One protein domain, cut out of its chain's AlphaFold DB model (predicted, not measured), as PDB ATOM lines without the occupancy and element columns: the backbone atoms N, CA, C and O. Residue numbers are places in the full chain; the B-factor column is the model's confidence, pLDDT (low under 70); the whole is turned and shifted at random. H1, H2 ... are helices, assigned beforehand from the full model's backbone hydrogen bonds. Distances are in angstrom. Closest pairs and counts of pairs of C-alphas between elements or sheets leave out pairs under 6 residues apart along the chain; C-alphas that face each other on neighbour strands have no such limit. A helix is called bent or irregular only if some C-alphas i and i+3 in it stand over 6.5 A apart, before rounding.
ATOM      1  N   GLU A 321      15.054  16.973 -51.476       95.25
ATOM      2  CA  GLU A 321      14.592  18.366 -51.601       95.25
ATOM      3  C   GLU A 321      13.100  18.466 -51.954       95.25
ATOM      4  O   GLU A 321      12.385  19.311 -51.426       95.25
ATOM      5  N   GLN A 322      12.607  17.579 -52.824       94.00
ATOM      6  CA  GLN A 322      11.194  17.537 -53.201       94.00
ATOM      7  C   GLN A 322      10.329  16.969 -52.071       94.00
ATOM      8  O   GLN A 322       9.235  17.476 -51.843       94.00
ATOM      9  N   MET A 323      10.822  15.967 -51.338       92.94
ATOM     10  CA  MET A 323      10.128  15.418 -50.168       92.94
ATOM     11  C   MET A 323      10.020  16.461 -49.044       92.94
ATOM     12  O   MET A 323       8.951  16.649 -48.471       92.94
ATOM     13  N   GLU A 324      11.103  17.189 -48.757       93.25
ATOM     14  CA  GLU A 324      11.112  18.279 -47.772       93.25
ATOM     15  C   GLU A 324      10.184  19.425 -48.204       93.25
ATOM     16  O   GLU A 324       9.404  19.920 -47.391       93.25
ATOM     17  N   ALA A 325      10.188  19.796 -49.490       92.69
ATOM     18  CA  ALA A 325       9.271  20.799 -50.028       92.69
ATOM     19  C   ALA A 325       7.799  20.362 -49.936       92.69
ATOM     20  O   ALA A 325       6.941  21.167 -49.573       92.69
ATOM     21  N   GLN A 326       7.498  19.091 -50.219       90.19
ATOM     22  CA  GLN A 326       6.147  18.550 -50.086       90.19
ATOM     23  C   GLN A 326       5.694  18.548 -48.623       90.19
ATOM     24  O   GLN A 326       4.595  19.005 -48.332       90.19
ATOM     25  N   ALA A 327       6.539  18.100 -47.692       88.94
ATOM     26  CA  ALA A 327       6.214  18.127 -46.268       88.94
ATOM     27  C   ALA A 327       6.011  19.563 -45.752       88.94
ATOM     28  O   ALA A 327       5.099  19.806 -44.964       88.94
ATOM     29  N   ALA A 328       6.803  20.529 -46.228       89.25
ATOM     30  CA  ALA A 328       6.636  21.938 -45.883       89.25
ATOM     31  C   ALA A 328       5.339  22.542 -46.455       89.25
ATOM     32  O   ALA A 328       4.677  23.324 -45.776       89.25
ATOM     33  N   GLY A 329       4.968  22.187 -47.691       87.19
ATOM     34  CA  GLY A 329       3.789  22.737 -48.369       87.19
ATOM     35  C   GLY A 329       2.471  22.049 -48.007       87.19
ATOM     36  O   GLY A 329       1.431  22.699 -47.913       87.19
ATOM     37  N   GLU A 330       2.492  20.734 -47.801       85.56
ATOM     38  CA  GLU A 330       1.297  19.926 -47.548       85.56
ATOM     39  C   GLU A 330       1.132  19.556 -46.070       85.56
ATOM     40  O   GLU A 330       0.015  19.236 -45.658       85.56
ATOM     41  N   GLY A 331       2.203  19.628 -45.275       86.69
ATOM     42  CA  GLY A 331       2.263  19.161 -43.894       86.69
ATOM     43  C   GLY A 331       2.834  17.744 -43.757       86.69
ATOM     44  O   GLY A 331       2.981  16.999 -44.725       86.69
ATOM     45  N   THR A 332       3.119  17.346 -42.522       86.88
ATOM     46  CA  THR A 332       3.707  16.048 -42.150       86.88
ATOM     47  C   THR A 332       2.743  14.863 -42.262       86.88
ATOM     48  O   THR A 332       3.171  13.718 -42.122       86.88
ATOM     49  N   TRP A 333       1.462  15.097 -42.571       86.44
ATOM     50  CA  TRP A 333       0.487  14.030 -42.858       86.44
ATOM     51  C   TRP A 333       0.923  13.101 -44.012       86.44
ATOM     52  O   TRP A 333       0.516  11.944 -44.052       86.44
ATOM     53  N   VAL A 334       1.795  13.565 -44.916       87.81
ATOM     54  CA  VAL A 334       2.393  12.722 -45.967       87.81
ATOM     55  C   VAL A 334       3.202  11.559 -45.381       87.81
ATOM     56  O   VAL A 334       3.147  10.446 -45.899       87.81
ATOM     57  N   TYR A 335       3.895  11.782 -44.258       90.50
ATOM     58  CA  TYR A 335       4.623  10.734 -43.542       90.50
ATOM     59  C   TYR A 335       3.676   9.786 -42.823       90.50
ATOM     60  O   TYR A 335       3.902   8.577 -42.838       90.50
ATOM     61  N   LEU A 336       2.599  10.326 -42.239       88.88
ATOM     62  CA  LEU A 336       1.544   9.508 -41.658       88.88
ATOM     63  C   LEU A 336       1.003   8.539 -42.712       88.88
ATOM     64  O   LEU A 336       0.979   7.343 -42.454       88.88
ATOM     65  N   LEU A 337       0.643   9.012 -43.908       88.94
ATOM     66  CA  LEU A 337       0.077   8.135 -44.932       88.94
ATOM     67  C   LEU A 337       0.998   6.988 -45.344       88.94
ATOM     68  O   LEU A 337       0.526   5.861 -45.467       88.94
ATOM     69  N   ILE A 338       2.300   7.234 -45.494       92.31
ATOM     70  CA  ILE A 338       3.260   6.164 -45.798       92.31
ATOM     71  C   ILE A 338       3.228   5.082 -44.702       92.31
ATOM     72  O   ILE A 338       3.142   3.894 -45.016       92.31
ATOM     73  N   GLN A 339       3.237   5.478 -43.422       92.50
ATOM     74  CA  GLN A 339       3.134   4.529 -42.300       92.50
ATOM     75  C   GLN A 339       1.806   3.782 -42.331       92.50
ATOM     76  O   GLN A 339       1.756   2.568 -42.168       92.50
ATOM     77  N   MET A 340       0.725   4.515 -42.552       90.75
ATOM     78  CA  MET A 340      -0.636   4.010 -42.528       90.75
ATOM     79  C   MET A 340      -0.885   2.947 -43.610       90.75
ATOM     80  O   MET A 340      -1.454   1.905 -43.295       90.75
ATOM     81  N   PHE A 341      -0.359   3.122 -44.828       92.31
ATOM     82  CA  PHE A 341      -0.374   2.069 -45.856       92.31
ATOM     83  C   PHE A 341       0.412   0.819 -45.429       92.31
ATOM     84  O   PHE A 341      -0.028  -0.301 -45.691       92.31
ATOM     85  N   ALA A 342       1.560   0.981 -44.759       95.12
ATOM     86  CA  ALA A 342       2.316  -0.157 -44.236       95.12
ATOM     87  C   ALA A 342       1.533  -0.897 -43.135       95.12
ATOM     88  O   ALA A 342       1.459  -2.124 -43.154       95.12
ATOM     89  N   PHE A 343       0.892  -0.171 -42.214       94.31
ATOM     90  CA  PHE A 343       0.046  -0.771 -41.178       94.31
ATOM     91  C   PHE A 343      -1.169  -1.491 -41.760       94.31
ATOM     92  O   PHE A 343      -1.504  -2.580 -41.305       94.31
ATOM     93  N   GLU A 344      -1.800  -0.931 -42.786       94.38
ATOM     94  CA  GLU A 344      -2.928  -1.563 -43.464       94.38
ATOM     95  C   GLU A 344      -2.551  -2.932 -44.053       94.38
ATOM     96  O   GLU A 344      -3.240  -3.930 -43.824       94.38
ATOM     97  N   TRP A 345      -1.396  -3.020 -44.722       96.50
ATOM     98  CA  TRP A 345      -0.865  -4.291 -45.217       96.50
ATOM     99  C   TRP A 345      -0.406  -5.229 -44.103       96.50
ATOM    100  O   TRP A 345      -0.649  -6.431 -44.190       96.50
ATOM    101  N   ALA A 346       0.187  -4.707 -43.028       97.00
ATOM    102  CA  ALA A 346       0.531  -5.507 -41.855       97.00
ATOM    103  C   ALA A 346      -0.712  -6.175 -41.248       97.00
ATOM    104  O   ALA A 346      -0.686  -7.365 -40.927       97.00
ATOM    105  N   MET A 347      -1.825  -5.441 -41.143       94.94
ATOM    106  CA  MET A 347      -3.103  -5.988 -40.689       94.94
ATOM    107  C   MET A 347      -3.622  -7.057 -41.654       94.94
ATOM    108  O   MET A 347      -3.986  -8.148 -41.209       94.94
ATOM    109  N   ALA A 348      -3.586  -6.810 -42.965       95.81
ATOM    110  CA  ALA A 348      -4.004  -7.801 -43.954       95.81
ATOM    111  C   ALA A 348      -3.174  -9.096 -43.866       95.81
ATOM    112  O   ALA A 348      -3.744 -10.190 -43.789       95.81
ATOM    113  N   TYR A 349      -1.845  -8.984 -43.779       97.50
ATOM    114  CA  TYR A 349      -0.936 -10.123 -43.624       97.50
ATOM    115  C   TYR A 349      -1.087 -10.854 -42.286       97.50
ATOM    116  O   TYR A 349      -0.789 -12.043 -42.175       97.50
ATOM    117  N   SER A 350      -1.592 -10.166 -41.263       96.44
ATOM    118  CA  SER A 350      -1.845 -10.774 -39.961       96.44
ATOM    119  C   SER A 350      -3.107 -11.634 -39.905       96.44
ATOM    120  O   SER A 350      -3.302 -12.325 -38.911       96.44
ATOM    121  N   SER A 351      -3.999 -11.560 -40.900       93.81
ATOM    122  CA  SER A 351      -5.372 -12.056 -40.711       93.81
ATOM    123  C   SER A 351      -6.057 -12.640 -41.941       93.81
ATOM    124  O   SER A 351      -6.904 -13.516 -41.781       93.81
ATOM    125  N   ILE A 352      -5.761 -12.153 -43.149       94.19
ATOM    126  CA  ILE A 352      -6.548 -12.497 -44.349       94.19
ATOM    127  C   ILE A 352      -5.702 -12.835 -45.580       94.19
ATOM    128  O   ILE A 352      -6.147 -13.622 -46.412       94.19
ATOM    129  N   ILE A 353      -4.494 -12.282 -45.706       94.94
ATOM    130  CA  ILE A 353      -3.606 -12.517 -46.849       94.94
ATOM    131  C   ILE A 353      -2.351 -13.252 -46.365       94.94
ATOM    132  O   ILE A 353      -1.738 -12.814 -45.396       94.94
ATOM    133  N   PRO A 354      -1.923 -14.343 -47.020       94.31
ATOM    134  CA  PRO A 354      -0.668 -15.003 -46.673       94.31
ATOM    135  C   PRO A 354       0.555 -14.109 -46.918       94.31
ATOM    136  O   PRO A 354       0.663 -13.465 -47.961       94.31
ATOM    137  N   TYR A 355       1.512 -14.142 -45.990       97.25
ATOM    138  CA  TYR A 355       2.849 -13.566 -46.156       97.25
ATOM    139  C   TYR A 355       3.871 -14.707 -46.221       97.25
ATOM    140  O   TYR A 355       4.476 -15.111 -45.221       97.25
ATOM    141  N   GLY A 356       3.970 -15.312 -47.404       94.62
ATOM    142  CA  GLY A 356       4.723 -16.542 -47.622       94.62
ATOM    143  C   GLY A 356       4.036 -17.710 -46.926       94.62
ATOM    144  O   GLY A 356       2.813 -17.810 -46.941       94.62
ATOM    145  N   ASP A 357       4.826 -18.554 -46.270       95.44
ATOM    146  CA  ASP A 357       4.322 -19.696 -45.498       95.44
ATOM    147  C   ASP A 357       4.045 -19.338 -44.022       95.44
ATOM    148  O   ASP A 357       3.887 -20.219 -43.175       95.44
ATOM    149  N   LYS A 358       4.037 -18.042 -43.672       96.62
ATOM    150  CA  LYS A 358       3.823 -17.600 -42.289       96.62
ATOM    151  C   LYS A 358       2.347 -17.701 -41.884       96.62
ATOM    152  O   LYS A 358       1.463 -17.492 -42.714       96.62
ATOM    153  N   PRO A 359       2.062 -17.981 -40.598       97.25
ATOM    154  CA  PRO A 359       0.691 -18.049 -40.099       97.25
ATOM    155  C   PRO A 359      -0.001 -16.680 -40.155       97.25
ATOM    156  O   PRO A 359       0.643 -15.645 -40.015       97.25
ATOM    157  N   LEU A 360      -1.327 -16.667 -40.274       97.06
ATOM    158  CA  LEU A 360      -2.130 -15.447 -40.167       97.06
ATOM    159  C   LEU A 360      -2.275 -15.057 -38.691       97.06
ATOM    160  O   LEU A 360      -3.193 -15.501 -38.002       97.06
ATOM    161  N   ASN A 361      -1.311 -14.290 -38.180       97.50
ATOM    162  CA  ASN A 361      -1.377 -13.714 -36.843       97.50
ATOM    163  C   ASN A 361      -0.621 -12.379 -36.753       97.50
ATOM    164  O   ASN A 361       0.101 -11.974 -37.666       97.50
ATOM    165  N   ARG A 362      -0.740 -11.709 -35.602       96.75
ATOM    166  CA  ARG A 362      -0.077 -10.428 -35.325       96.75
ATOM    167  C   ARG A 362       1.433 -10.438 -35.603       96.75
ATOM    168  O   ARG A 362       1.924  -9.485 -36.197       96.75
ATOM    169  N   SER A 363       2.143 -11.509 -35.240       98.19
ATOM    170  CA  SER A 363       3.600 -11.596 -35.439       98.19
ATOM    171  C   SER A 363       4.000 -11.562 -36.917       98.19
ATOM    172  O   SER A 363       5.059 -11.049 -37.262       98.19
ATOM    173  N   THR A 364       3.135 -12.044 -37.813       98.38
ATOM    174  CA  THR A 364       3.344 -11.948 -39.262       98.38
ATOM    175  C   THR A 364       3.184 -10.519 -39.767       98.38
ATOM    176  O   THR A 364       3.974 -10.074 -40.599       98.38
ATOM    177  N   GLY A 365       2.215  -9.773 -39.231       97.81
ATOM    178  CA  GLY A 365       2.066  -8.347 -39.526       97.81
ATOM    179  C   GLY A 365       3.256  -7.524 -39.021       97.81
ATOM    180  O   GLY A 365       3.813  -6.726 -39.768       97.81
ATOM    181  N   GLU A 366       3.698  -7.770 -37.785       98.25
ATOM    182  CA  GLU A 366       4.908  -7.156 -37.217       98.25
ATOM    183  C   GLU A 366       6.140  -7.480 -38.065       98.25
ATOM    184  O   GLU A 366       6.929  -6.592 -38.381       98.25
ATOM    185  N   ARG A 367       6.247  -8.724 -38.540       98.44
ATOM    186  CA  ARG A 367       7.330  -9.126 -39.429       98.44
ATOM    187  C   ARG A 367       7.325  -8.373 -40.759       98.44
ATOM    188  O   ARG A 367       8.387  -7.982 -41.232       98.44
ATOM    189  N   PHE A 368       6.161  -8.152 -41.363       98.50
ATOM    190  CA  PHE A 368       6.073  -7.327 -42.567       98.50
ATOM    191  C   PHE A 368       6.547  -5.890 -42.300       98.50
ATOM    192  O   PHE A 368       7.287  -5.341 -43.113       98.50
ATOM    193  N   LEU A 369       6.181  -5.302 -41.152       98.44
ATOM    194  CA  LEU A 369       6.650  -3.967 -40.761       98.44
ATOM    195  C   LEU A 369       8.174  -3.910 -40.596       98.44
ATOM    196  O   LEU A 369       8.786  -2.926 -41.005       98.44
ATOM    197  N   GLU A 370       8.794  -4.961 -40.050       98.25
ATOM    198  CA  GLU A 370      10.257  -5.094 -40.020       98.25
ATOM    199  C   GLU A 370      10.836  -5.133 -41.440       98.25
ATOM    200  O   GLU A 370      11.736  -4.356 -41.757       98.25
ATOM    201  N   ASP A 371      10.297  -5.999 -42.303       98.25
ATOM    202  CA  ASP A 371      10.820  -6.227 -43.653       98.25
ATOM    203  C   ASP A 371      10.676  -4.982 -44.564       98.25
ATOM    204  O   ASP A 371      11.513  -4.771 -45.442       98.25
ATOM    205  N   ILE A 372       9.655  -4.136 -44.356       97.88
ATOM    206  CA  ILE A 372       9.430  -2.897 -45.128       97.88
ATOM    207  C   ILE A 372      10.075  -1.644 -44.509       97.88
ATOM    208  O   ILE A 372      10.145  -0.600 -45.162       97.88
ATOM    209  N   SER A 373      10.553  -1.721 -43.263       96.81
ATOM    210  CA  SER A 373      10.994  -0.553 -42.483       96.81
ATOM    211  C   SER A 373      12.077   0.289 -43.168       96.81
ATOM    212  O   SER A 373      11.993   1.519 -43.161       96.81
ATOM    213  N   ASP A 374      13.050  -0.353 -43.818       96.31
ATOM    214  CA  ASP A 374      14.132   0.331 -44.531       96.31
ATOM    215  C   ASP A 374      13.621   1.136 -45.732       96.31
ATOM    216  O   ASP A 374      14.050   2.273 -45.951       96.31
ATOM    217  N   ASP A 375      12.687   0.574 -46.503       96.31
ATOM    218  CA  ASP A 375      12.075   1.276 -47.630       96.31
ATOM    219  C   ASP A 375      11.149   2.390 -47.138       96.31
ATOM    220  O   ASP A 375      11.168   3.485 -47.701       96.31
ATOM    221  N   MET A 376      10.421   2.163 -46.043       96.25
ATOM    222  CA  MET A 376       9.590   3.182 -45.404       96.25
ATOM    223  C   MET A 376      10.430   4.395 -44.967       96.25
ATOM    224  O   MET A 376      10.115   5.529 -45.335       96.25
ATOM    225  N   ASP A 377      11.537   4.176 -44.249       95.75
ATOM    226  CA  ASP A 377      12.451   5.254 -43.851       95.75
ATOM    227  C   ASP A 377      13.100   5.924 -45.071       95.75
ATOM    228  O   ASP A 377      13.218   7.151 -45.135       95.75
ATOM    229  N   ALA A 378      13.497   5.140 -46.079       95.69
ATOM    230  CA  ALA A 378      14.104   5.684 -47.284       95.69
ATOM    231  C   ALA A 378      13.148   6.597 -48.062       95.69
ATOM    232  O   ALA A 378      13.583   7.646 -48.541       95.69
ATOM    233  N   VAL A 379      11.868   6.240 -48.169       94.12
ATOM    234  CA  VAL A 379      10.846   7.072 -48.813       94.12
ATOM    235  C   VAL A 379      10.628   8.363 -48.023       94.12
ATOM    236  O   VAL A 379      10.736   9.444 -48.598       94.12
ATOM    237  N   MET A 380      10.441   8.284 -46.702       93.88
ATOM    238  CA  MET A 380      10.217   9.475 -45.863       93.88
ATOM    239  C   MET A 380      11.398  10.453 -45.867       93.88
ATOM    240  O   MET A 380      11.211  11.656 -45.696       93.88
ATOM    241  N   ARG A 381      12.623   9.953 -46.070       93.12
ATOM    242  CA  ARG A 381      13.846  10.770 -46.123       93.12
ATOM    243  C   ARG A 381      14.303  11.129 -47.539       93.12
ATOM    244  O   ARG A 381      15.332  11.790 -47.685       93.12
ATOM    245  N   GLY A 382      13.597  10.671 -48.574       91.38
ATOM    246  CA  GLY A 382      13.972  10.865 -49.978       91.38
ATOM    247  C   GLY A 382      15.341  10.275 -50.354       91.38
ATOM    248  O   GLY A 382      16.128  10.933 -51.039       91.38
TER     249      GLY A 382
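Overview. This is residues 321 to 382 of the 383 residues of an uncharacterized protein of Candidatus Poribacteria bacterium (UniProt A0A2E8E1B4). Going along the printed part, you meet a short helix, H1, set crosswise at one end of a long helical hairpin made of H2 and H3, which lie side by side and run opposite ways. H1 stands at the open end of the hairpin, near the first residues of H2 and the last of H3, while residues 352 to 361 make the turn at the far end. The printed part has 62 residues with three named helices, in the order H1, H2, H3, and no named strand; its class is all helix. The whole is a loose rod, with a radius of gyration of the C-alphas of 13.9 A and spans of 41 by 17 by 13 A.

Arrangement. Start with H1, residues 321 to 330, and H2, residues 333 to 351: they are close but not clearly touching, about perpendicular at 86 degrees, with Ala 327 and Val 334 as their closest C-alphas, 6.6 A apart. H2 touches H3, residues 362 to 380, in a helical hairpin at a shallow tilt of 25 degrees, opposite ways; look at Ala 346 and Gly 365, whose C-alphas are the closest, 4.0 A apart. H1 and H3 are close but not clearly touching, their closest C-alphas being those of Met 323 and Met 380, 7.3 A apart; their lines are only just about perpendicular, at 72 degrees. In H1 and H2 every O i to N i+4 pair is within hydrogen-bond range; in H3, 13 of 15 are.

Along the chain. Find C-alpha 321 at (14.592, 18.366, -51.601); from there H1 runs 14.0 A to C-alpha 330. H2 begins at C-alpha 333, at (0.487, 14.030, -42.858), and runs 26.8 A to C-alpha 351. H3 runs 24.8 A from C-alpha 362 to C-alpha 380 at (10.217, 9.475, -45.863). It is irregular, with C-alphas 371 and 374 7.4 A apart, and has a kink of 50 degrees near residue 374.

Size, cuts and confidence. The farthest C-alphas, those of Gly 329 and Asp 357, are 42.5 A apart. The link from H1 to H2 is tight, with 2 residues, and that from H2 to H3 is short, with 10. The printed part has no cut; its mean pLDDT is 94.1, and no printed residue is under 70.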